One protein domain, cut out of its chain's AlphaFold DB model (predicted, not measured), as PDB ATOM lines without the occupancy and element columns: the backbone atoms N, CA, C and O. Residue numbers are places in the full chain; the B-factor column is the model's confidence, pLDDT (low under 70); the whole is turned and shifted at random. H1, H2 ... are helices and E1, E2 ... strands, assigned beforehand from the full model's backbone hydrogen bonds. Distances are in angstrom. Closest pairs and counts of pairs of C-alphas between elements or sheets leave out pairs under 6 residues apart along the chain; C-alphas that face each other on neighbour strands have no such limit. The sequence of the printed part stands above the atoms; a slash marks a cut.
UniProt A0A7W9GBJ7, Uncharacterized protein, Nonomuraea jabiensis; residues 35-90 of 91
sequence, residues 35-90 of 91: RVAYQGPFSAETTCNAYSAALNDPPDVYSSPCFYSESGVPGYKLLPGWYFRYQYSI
ATOM      1  N   ARG A  35       4.278  -0.980 -16.256       81.06
ATOM      2  CA  ARG A  35       4.792  -0.102 -17.312       81.06
ATOM      3  C   ARG A  35       4.236   1.296 -17.158       81.06
ATOM      4  O   ARG A  35       3.105   1.484 -16.727       81.06
ATOM      5  N   VAL A  36       5.052   2.271 -17.542       86.75
ATOM      6  CA  VAL A  36       4.662   3.675 -17.632       86.75
ATOM      7  C   VAL A  36       4.574   4.051 -19.101       86.75
ATOM      8  O   VAL A  36       5.487   3.764 -19.875       86.75
ATOM      9  N   ALA A  37       3.487   4.710 -19.470       86.12
ATOM     10  CA  ALA A  37       3.309   5.310 -20.776       86.12
ATOM     11  C   ALA A  37       2.759   6.734 -20.633       86.12
ATOM     12  O   ALA A  37       2.246   7.133 -19.584       86.12
ATOM     13  N   TYR A  38       2.913   7.512 -21.698       90.31
ATOM     14  CA  TYR A  38       2.416   8.877 -21.791       90.31
ATOM     15  C   TYR A  38       1.438   8.959 -22.953       90.31
ATOM     16  O   TYR A  38       1.741   8.481 -24.046       90.31
ATOM     17  N   GLN A  39       0.279   9.566 -22.714       90.88
ATOM     18  CA  GLN A  39      -0.738   9.790 -23.735       90.88
ATOM     19  C   GLN A  39      -0.759  11.271 -24.119       90.88
ATOM     20  O   GLN A  39      -0.828  12.133 -23.244       90.88
ATOM     21  N   GLY A  40      -0.699  11.556 -25.420       92.12
ATOM     22  CA  GLY A  40      -0.663  12.904 -25.999       92.12
ATOM     23  C   GLY A  40       0.172  12.937 -27.292       92.12
ATOM     24  O   GLY A  40       0.510  11.870 -27.811       92.12
ATOM     25  N   PRO A  41       0.541  14.125 -27.811       93.56
ATOM     26  CA  PRO A  41       0.194  15.453 -27.298       93.56
ATOM     27  C   PRO A  41      -1.273  15.809 -27.543       93.56
ATOM     28  O   PRO A  41      -1.798  15.618 -28.639       93.56
ATOM     29  N   PHE A  42      -1.907  16.424 -26.551       93.81
ATOM     30  CA  PHE A  42      -3.160  17.153 -26.721       93.81
ATOM     31  C   PHE A  42      -2.872  18.648 -26.904       93.81
ATOM     32  O   PHE A  42      -1.941  19.198 -26.316       93.81
ATOM     33  N   SER A  43      -3.688  19.324 -27.709       93.50
ATOM     34  CA  SER A  43      -3.546  20.761 -27.977       93.50
ATOM     35  C   SER A  43      -4.040  21.653 -26.833       93.50
ATOM     36  O   SER A  43      -3.671  22.822 -26.776       93.50
ATOM     37  N   ALA A  44      -4.850  21.118 -25.914       94.75
ATOM     38  CA  ALA A  44      -5.412  21.848 -24.782       94.75
ATOM     39  C   ALA A  44      -5.510  20.965 -23.531       94.75
ATOM     40  O   ALA A  44      -5.770  19.762 -23.625       94.75
ATOM     41  N   GLU A  45      -5.368  21.591 -22.361       94.50
ATOM     42  CA  GLU A  45      -5.501  20.941 -21.053       94.50
ATOM     43  C   GLU A  45      -6.877  20.294 -20.880       94.50
ATOM     44  O   GLU A  45      -6.990  19.157 -20.431       94.50
ATOM     45  N   THR A  46      -7.931  20.994 -21.299       96.12
ATOM     46  CA  THR A  46      -9.314  20.519 -21.206       96.12
ATOM     47  C   THR A  46      -9.526  19.227 -21.987       96.12
ATOM     48  O   THR A  46     -10.153  18.305 -21.474       96.12
ATOM     49  N   THR A  47      -8.956  19.121 -23.190       94.62
ATOM     50  CA  THR A  47      -9.013  17.903 -24.009       94.62
ATOM     51  C   THR A  47      -8.244  16.758 -23.356       94.62
ATOM     52  O   THR A  47      -8.733  15.631 -23.342       94.62
ATOM     53  N   CYS A  48      -7.072  17.042 -22.783       94.19
ATOM     54  CA  CYS A  48      -6.292  16.048 -22.049       94.19
ATOM     55  C   CYS A  48      -7.071  15.513 -20.837       94.19
ATOM     56  O   CYS A  48      -7.207  14.301 -20.676       94.19
ATOM     57  N   ASN A  49      -7.647  16.410 -20.031       93.75
ATOM     58  CA  ASN A  49      -8.422  16.048 -18.846       93.75
ATOM     59  C   ASN A  49      -9.698  15.284 -19.211       93.75
ATOM     60  O   ASN A  49     -10.011  14.290 -18.566       93.75
ATOM     61  N   ALA A  50     -10.411  15.701 -20.262       92.25
ATOM     62  CA  ALA A  50     -11.591  14.991 -20.748       92.25
ATOM     63  C   ALA A  50     -11.242  13.580 -21.243       92.25
ATOM     64  O   ALA A  50     -11.991  12.644 -20.981       92.25
ATOM     65  N   TYR A  51     -10.102  13.418 -21.922       90.62
ATOM     66  CA  TYR A  51      -9.633  12.108 -22.366       90.62
ATOM     67  C   TYR A  51      -9.238  11.220 -21.181       90.62
ATOM     68  O   TYR A  51      -9.692  10.085 -21.105       90.62
ATOM     69  N   SER A  52      -8.437  11.744 -20.249       89.31
ATOM     70  CA  SER A  52      -8.015  11.028 -19.037       89.31
ATOM     71  C   SER A  52      -9.221  10.598 -18.193       89.31
ATOM     72  O   SER A  52      -9.338   9.436 -17.833       89.31
ATOM     73  N   ALA A  53     -10.195  11.488 -17.980       87.94
ATOM     74  CA  ALA A  53     -11.418  11.166 -17.244       87.94
ATOM     75  C   ALA A  53     -12.343  10.175 -17.974       87.94
ATOM     76  O   ALA A  53     -13.158   9.513 -17.335       87.94
ATOM     77  N   ALA A  54     -12.256  10.091 -19.306       87.94
ATOM     78  CA  ALA A  54     -13.001   9.117 -20.100       87.94
ATOM     79  C   ALA A  54     -12.342   7.729 -20.110       87.94
ATOM     80  O   ALA A  54     -12.989   6.757 -20.512       87.94
ATOM     81  N   LEU A  55     -11.082   7.615 -19.675       81.38
ATOM     82  CA  LEU A  55     -10.487   6.316 -19.415       81.38
ATOM     83  C   LEU A  55     -11.169   5.726 -18.182       81.38
ATOM     84  O   LEU A  55     -11.007   6.195 -17.060       81.38
ATOM     85  N   ASN A  56     -11.957   4.674 -18.400       75.06
ATOM     86  CA  ASN A  56     -12.400   3.794 -17.324       75.06
ATOM     87  C   ASN A  56     -11.195   2.969 -16.864       75.06
ATOM     88  O   ASN A  56     -11.095   1.787 -17.195       75.06
ATOM     89  N   ASP A  57     -10.260   3.619 -16.174       75.69
ATOM     90  CA  ASP A  57      -9.034   2.996 -15.697       75.69
ATOM     91  C   ASP A  57      -9.396   1.832 -14.757       75.69
ATOM     92  O   ASP A  57     -10.022   2.052 -13.711       75.69
ATOM     93  N   PRO A  58      -9.068   0.577 -15.120       71.62
ATOM     94  CA  PRO A  58      -9.246  -0.547 -14.213       71.62
ATOM     95  C   PRO A  58      -8.336  -0.364 -12.983       71.62
ATOM     96  O   PRO A  58      -7.402   0.434 -13.017       71.62
ATOM     97  N   PRO A  59      -8.584  -1.063 -11.861       73.25
ATOM     98  CA  PRO A  59      -7.907  -0.792 -10.582       73.25
ATOM     99  C   PRO A  59      -6.376  -0.960 -10.602       73.25
ATOM    100  O   PRO A  59      -5.694  -0.544  -9.668       73.25
ATOM    101  N   ASP A  60      -5.833  -1.595 -11.635       73.69
ATOM    102  CA  ASP A  60      -4.408  -1.776 -11.899       73.69
ATOM    103  C   ASP A  60      -3.802  -0.696 -12.816       73.69
ATOM    104  O   ASP A  60      -2.595  -0.724 -13.081       73.69
ATOM    105  N   VAL A  61      -4.621   0.256 -13.270       79.56
ATOM    106  CA  VAL A  61      -4.221   1.403 -14.077       79.56
ATOM    107  C   VAL A  61      -4.352   2.687 -13.267       79.56
ATOM    108  O   VAL A  61      -5.374   2.965 -12.650       79.56
ATOM    109  N   TYR A  62      -3.294   3.491 -13.271       82.69
ATOM    110  CA  TYR A  62      -3.283   4.801 -12.628       82.69
ATOM    111  C   TYR A  62      -2.935   5.884 -13.644       82.69
ATOM    112  O   TYR A  62      -1.781   5.961 -14.081       82.69
ATOM    113  N   SER A  63      -3.903   6.742 -13.970       86.50
ATOM    114  CA  SER A  63      -3.688   7.960 -14.757       86.50
ATOM    115  C   SER A  63      -3.391   9.156 -13.851       86.50
ATOM    116  O   SER A  63      -4.137   9.500 -12.940       86.50
ATOM    117  N   SER A  64      -2.255   9.805 -14.097       86.44
ATOM    118  CA  SER A  64      -1.839  11.036 -13.421       86.44
ATOM    119  C   SER A  64      -2.585  12.251 -13.985       86.44
ATOM    120  O   SER A  64      -3.067  12.197 -15.118       86.44
ATOM    121  N   PRO A  65      -2.627  13.378 -13.253       90.56
ATOM    122  CA  PRO A  65      -3.115  14.643 -13.795       90.56
ATOM    123  C   PRO A  65      -2.387  15.042 -15.083       90.56
ATOM    124  O   PRO A  65      -1.208  14.717 -15.273       90.56
ATOM    125  N   CYS A  66      -3.085  15.771 -15.953       93.19
ATOM    126  CA  CYS A  66      -2.484  16.314 -17.160       93.19
ATOM    127  C   CYS A  66      -1.413  17.364 -16.836       93.19
ATOM    128  O   CYS A  66      -1.566  18.173 -15.924       93.19
ATOM    129  N   PHE A  67      -0.336  17.367 -17.615       94.00
ATOM    130  CA  PHE A  67       0.746  18.342 -17.547       94.00
ATOM    131  C   PHE A  67       1.128  18.796 -18.957       94.00
ATOM    132  O   PHE A  67       1.000  18.047 -19.927       94.00
ATOM    133  N   TYR A  68       1.605  20.029 -19.077       94.00
ATOM    134  CA  TYR A  68       2.126  20.551 -20.335       94.00
ATOM    135  C   TYR A  68       3.629  20.289 -20.435       94.00
ATOM    136  O   TYR A  68       4.358  20.466 -19.458       94.00
ATOM    137  N   SER A  69       4.099  19.895 -21.616       93.38
ATOM    138  CA  SER A  69       5.525  19.855 -21.926       93.38
ATOM    139  C   SER A  69       5.842  20.640 -23.195       93.38
ATOM    140  O   SER A  69       5.315  20.341 -24.266       93.38
ATOM    141  N   GLU A  70       6.756  21.604 -23.083       91.12
ATOM    142  CA  GLU A  70       7.258  22.418 -24.201       91.12
ATOM    143  C   GLU A  70       8.280  21.692 -25.074       91.12
ATOM    144  O   GLU A  70       8.457  22.042 -26.236       91.12
ATOM    145  N   SER A  71       8.966  20.692 -24.527       87.69
ATOM    146  CA  SER A  71      10.044  19.956 -25.198       87.69
ATOM    147  C   SER A  71       9.705  18.483 -25.433       87.69
ATOM    148  O   SER A  71      10.548  17.725 -25.911       87.69
ATOM    149  N   GLY A  72       8.472  18.075 -25.113       83.81
ATOM    150  CA  GLY A  72       8.077  16.671 -25.046       83.81
ATOM    151  C   GLY A  72       8.478  16.015 -23.725       83.81
ATOM    152  O   GLY A  72       9.076  16.632 -22.843       83.81
ATOM    153  N   VAL A  73       8.095  14.760 -23.518       82.38
ATOM    154  CA  VAL A  73       8.417  14.059 -22.267       82.38
ATOM    155  C   VAL A  73       9.843  13.492 -22.342       82.38
ATOM    156  O   VAL A  73      10.125  12.726 -23.264       82.38
ATOM    157  N   PRO A  74      10.749  13.799 -21.392       78.12
ATOM    158  CA  PRO A  74      12.130  13.312 -21.424       78.12
ATOM    159  C   PRO A  74      12.225  11.785 -21.526       78.12
ATOM    160  O   PRO A  74      11.561  11.062 -20.787       78.12
ATOM    161  N   GLY A  75      13.061  11.289 -22.440       80.56
ATOM    162  CA  GLY A  75      13.198   9.852 -22.716       80.56
ATOM    163  C   GLY A  75      12.143   9.284 -23.675       80.56
ATOM    164  O   GLY A  75      12.264   8.134 -24.094       80.56
ATOM    165  N   TYR A  76      11.162  10.091 -24.084       76.69
ATOM    166  CA  TYR A  76      10.153   9.739 -25.076       76.69
ATOM    167  C   TYR A  76      10.265  10.707 -26.261       76.69
ATOM    168  O   TYR A  76      10.439  11.910 -26.088       76.69
ATOM    169  N   LYS A  77      10.187  10.197 -27.496       81.31
ATOM    170  CA  LYS A  77      10.244  11.019 -28.724       81.31
ATOM    171  C   LYS A  77       8.899  11.720 -28.981       81.31
ATOM    172  O   LYS A  77       8.272  11.496 -30.013       81.31
ATOM    173  N   LEU A  78       8.426  12.491 -28.007       83.12
ATOM    174  CA  LEU A  78       7.119  13.149 -28.011       83.12
ATOM    175  C   LEU A  78       7.261  14.639 -28.354       83.12
ATOM    176  O   LEU A  78       8.286  15.248 -28.065       83.12
ATOM    177  N   LEU A  79       6.248  15.216 -29.003       89.31
ATOM    178  CA  LEU A  79       6.230  16.622 -29.434       89.31
ATOM    179  C   LEU A  79       5.794  17.563 -28.287       89.31
ATOM    180  O   LEU A  79       5.345  17.090 -27.244       89.31
ATOM    181  N   PRO A  80       5.881  18.891 -28.435       91.44
ATOM    182  CA  PRO A  80       5.302  19.810 -27.458       91.44
ATOM    183  C   PRO A  80       3.776  19.644 -27.350       91.44
ATOM    184  O   PRO A  80       3.104  19.435 -28.362       91.44
ATOM    185  N   GLY A  81       3.218  19.732 -26.141       94.31
ATOM    186  CA  GLY A  81       1.774  19.617 -25.912       94.31
ATOM    187  C   GLY A  81       1.393  19.173 -24.501       94.31
ATOM    188  O   GLY A  81       2.235  19.052 -23.612       94.31
ATOM    189  N   TRP A  82       0.100  18.926 -24.301       94.81
ATOM    190  CA  TRP A  82      -0.447  18.381 -23.059       94.81
ATOM    191  C   TRP A  82      -0.378  16.857 -23.049       94.81
ATOM    192  O   TRP A  82      -0.661  16.210 -24.057       94.81
ATOM    193  N   TYR A  83      -0.043  16.292 -21.898       93.19
ATOM    194  CA  TYR A  83       0.114  14.860 -21.695       93.19
ATOM    195  C   TYR A  83      -0.462  14.447 -20.350       93.19
ATOM    196  O   TYR A  83      -0.454  15.233 -19.410       93.19
ATOM    197  N   PHE A  84      -0.853  13.186 -20.221       92.44
ATOM    198  CA  PHE A  84      -0.938  12.539 -18.915       92.44
ATOM    199  C   PHE A  84      -0.111  11.259 -18.915       92.44
ATOM    200  O   PHE A  84       0.094  10.610 -19.946       92.44
ATOM    201  N   ARG A  85       0.407  10.921 -17.736       90.19
ATOM    202  CA  ARG A  85       1.129   9.676 -17.492       90.19
ATOM    203  C   ARG A  85       0.125   8.631 -17.036       90.19
ATOM    204  O   ARG A  85      -0.586   8.897 -16.075       90.19
ATOM    205  N   TYR A  86       0.132   7.449 -17.631       88.12
ATOM    206  CA  TYR A  86      -0.618   6.310 -17.114       88.12
ATOM    207  C   TYR A  86       0.313   5.130 -16.845       88.12
ATOM    208  O   TYR A  86       1.300   4.905 -17.554       88.12
ATOM    209  N   GLN A  87       0.041   4.420 -15.759       87.00
ATOM    210  CA  GLN A  87       0.793   3.250 -15.327       87.00
ATOM    211  C   GLN A  87      -0.130   2.039 -15.344       87.00
ATOM    212  O   GLN A  87      -1.216   2.151 -14.801       87.00
ATOM    213  N   TYR A  88       0.290   0.918 -15.933       81.62
ATOM    214  CA  TYR A  88      -0.515  -0.305 -16.054       81.62
ATOM    215  C   TYR A  88       0.307  -1.556 -15.727       81.62
ATOM    216  O   TYR A  88       1.525  -1.570 -15.944       81.62
ATOM    217  N   SER A  89      -0.342  -2.594 -15.194       80.62
ATOM    218  CA  SER A  89       0.278  -3.909 -14.964       80.62
ATOM    219  C   SER A  89       0.484  -4.631 -16.301       80.62
ATOM    220  O   SER A  89      -0.352  -4.519 -17.193       80.62
ATOM    221  N   ILE A  90       1.586  -5.370 -16.458       71.25
ATOM    222  CA  ILE A  90       1.853  -6.199 -17.654       71.25
ATOM    223  C   ILE A  90       1.878  -7.703 -17.368       71.25
ATOM    224  O   ILE A  90       2.451  -8.457 -18.152       71.25
TER     225      ILE A  90
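Overview. This is residues 35 to 90 of the 91 residues of an uncharacterized protein of Nonomuraea jabiensis (UniProt A0A7W9GBJ7). A small, flat domain: two long antiparallel strands, E1 and E3, lie side by side, the short strand E2 pairs with the first part of E3 on its other edge, and the one helix, H1, covers one face of this sheet, running along the strands. A long stretch, residues 55 to 66, folds back from the end of H1 to E2, and residues 70 to 80 make a loop on the side of the sheet away from H1. The printed part has 56 residues, with one named helix and three named strands in the order E1, H1, E2, E3; the sheet order is E1, E3, E2, antiparallel throughout, and the class is mixed. It is compact, with a radius of gyration of the C-alphas of 11.0 A, and spans 31 by 25 by 12 A.

Along the chain. Find C-alpha 35 at (4.792, -0.102, -17.312); from there E1, residues 35 to 42, runs 21.2 A. Next look for H1, residues 45 to 54, which starts at C-alpha 45, (-5.501, 20.941, -21.053), and is 14.0 A long. E2 is short, residues 67 to 69. E3, residues 81 to 89, is the longest strand at 26.0 A and ends at C-alpha 89, (0.278, -3.909, -14.964).

Arrangement. Begin with E3, the inner strand. Beside it E1 is antiparallel at 156 degrees; look at N 37 and O 86, 2.9 A apart, and N 88 and O 35, 3.0 A. On its other side E2 is antiparallel at 119 degrees, with N 67 and O 83 at 2.8 A; E2 and E3 form a hairpin. The edge strands E1 and E2 are apart. Residues 62 to 63 make a short antiparallel pairing with residues 86 to 87 of E3. H1 is on the sheet at a height of 9.2 A, over E3 and only just over E1, on which 3 of its C-alphas fall; on the local plane it runs along the strands, at 14 degrees to E3. This is a two-layer arrangement, a helix on one face of a sheet. The closest C-alphas of H1 and E3 are those of Glu 45 and Trp 82, 6.0 A apart. E1, H1 and E2 form a split strand-helix-strand unit, two strands of one sheet joined through a helix, with E3 between them in the sheet, and its crossover is right-handed. In H1 every O i to N i+4 pair is within hydrogen-bond range.

Size, cuts and confidence. The C-alphas of Pro 59 and Ser 71, the two farthest apart, are 31.1 A from each other. The printed part has no cut. The link from E1 to H1 is tight; those from H1 to E2, 12 residues, and from E2 to E3, 11 residues, are long. The mean pLDDT of the printed part is 87.0, and no printed residue is under 70.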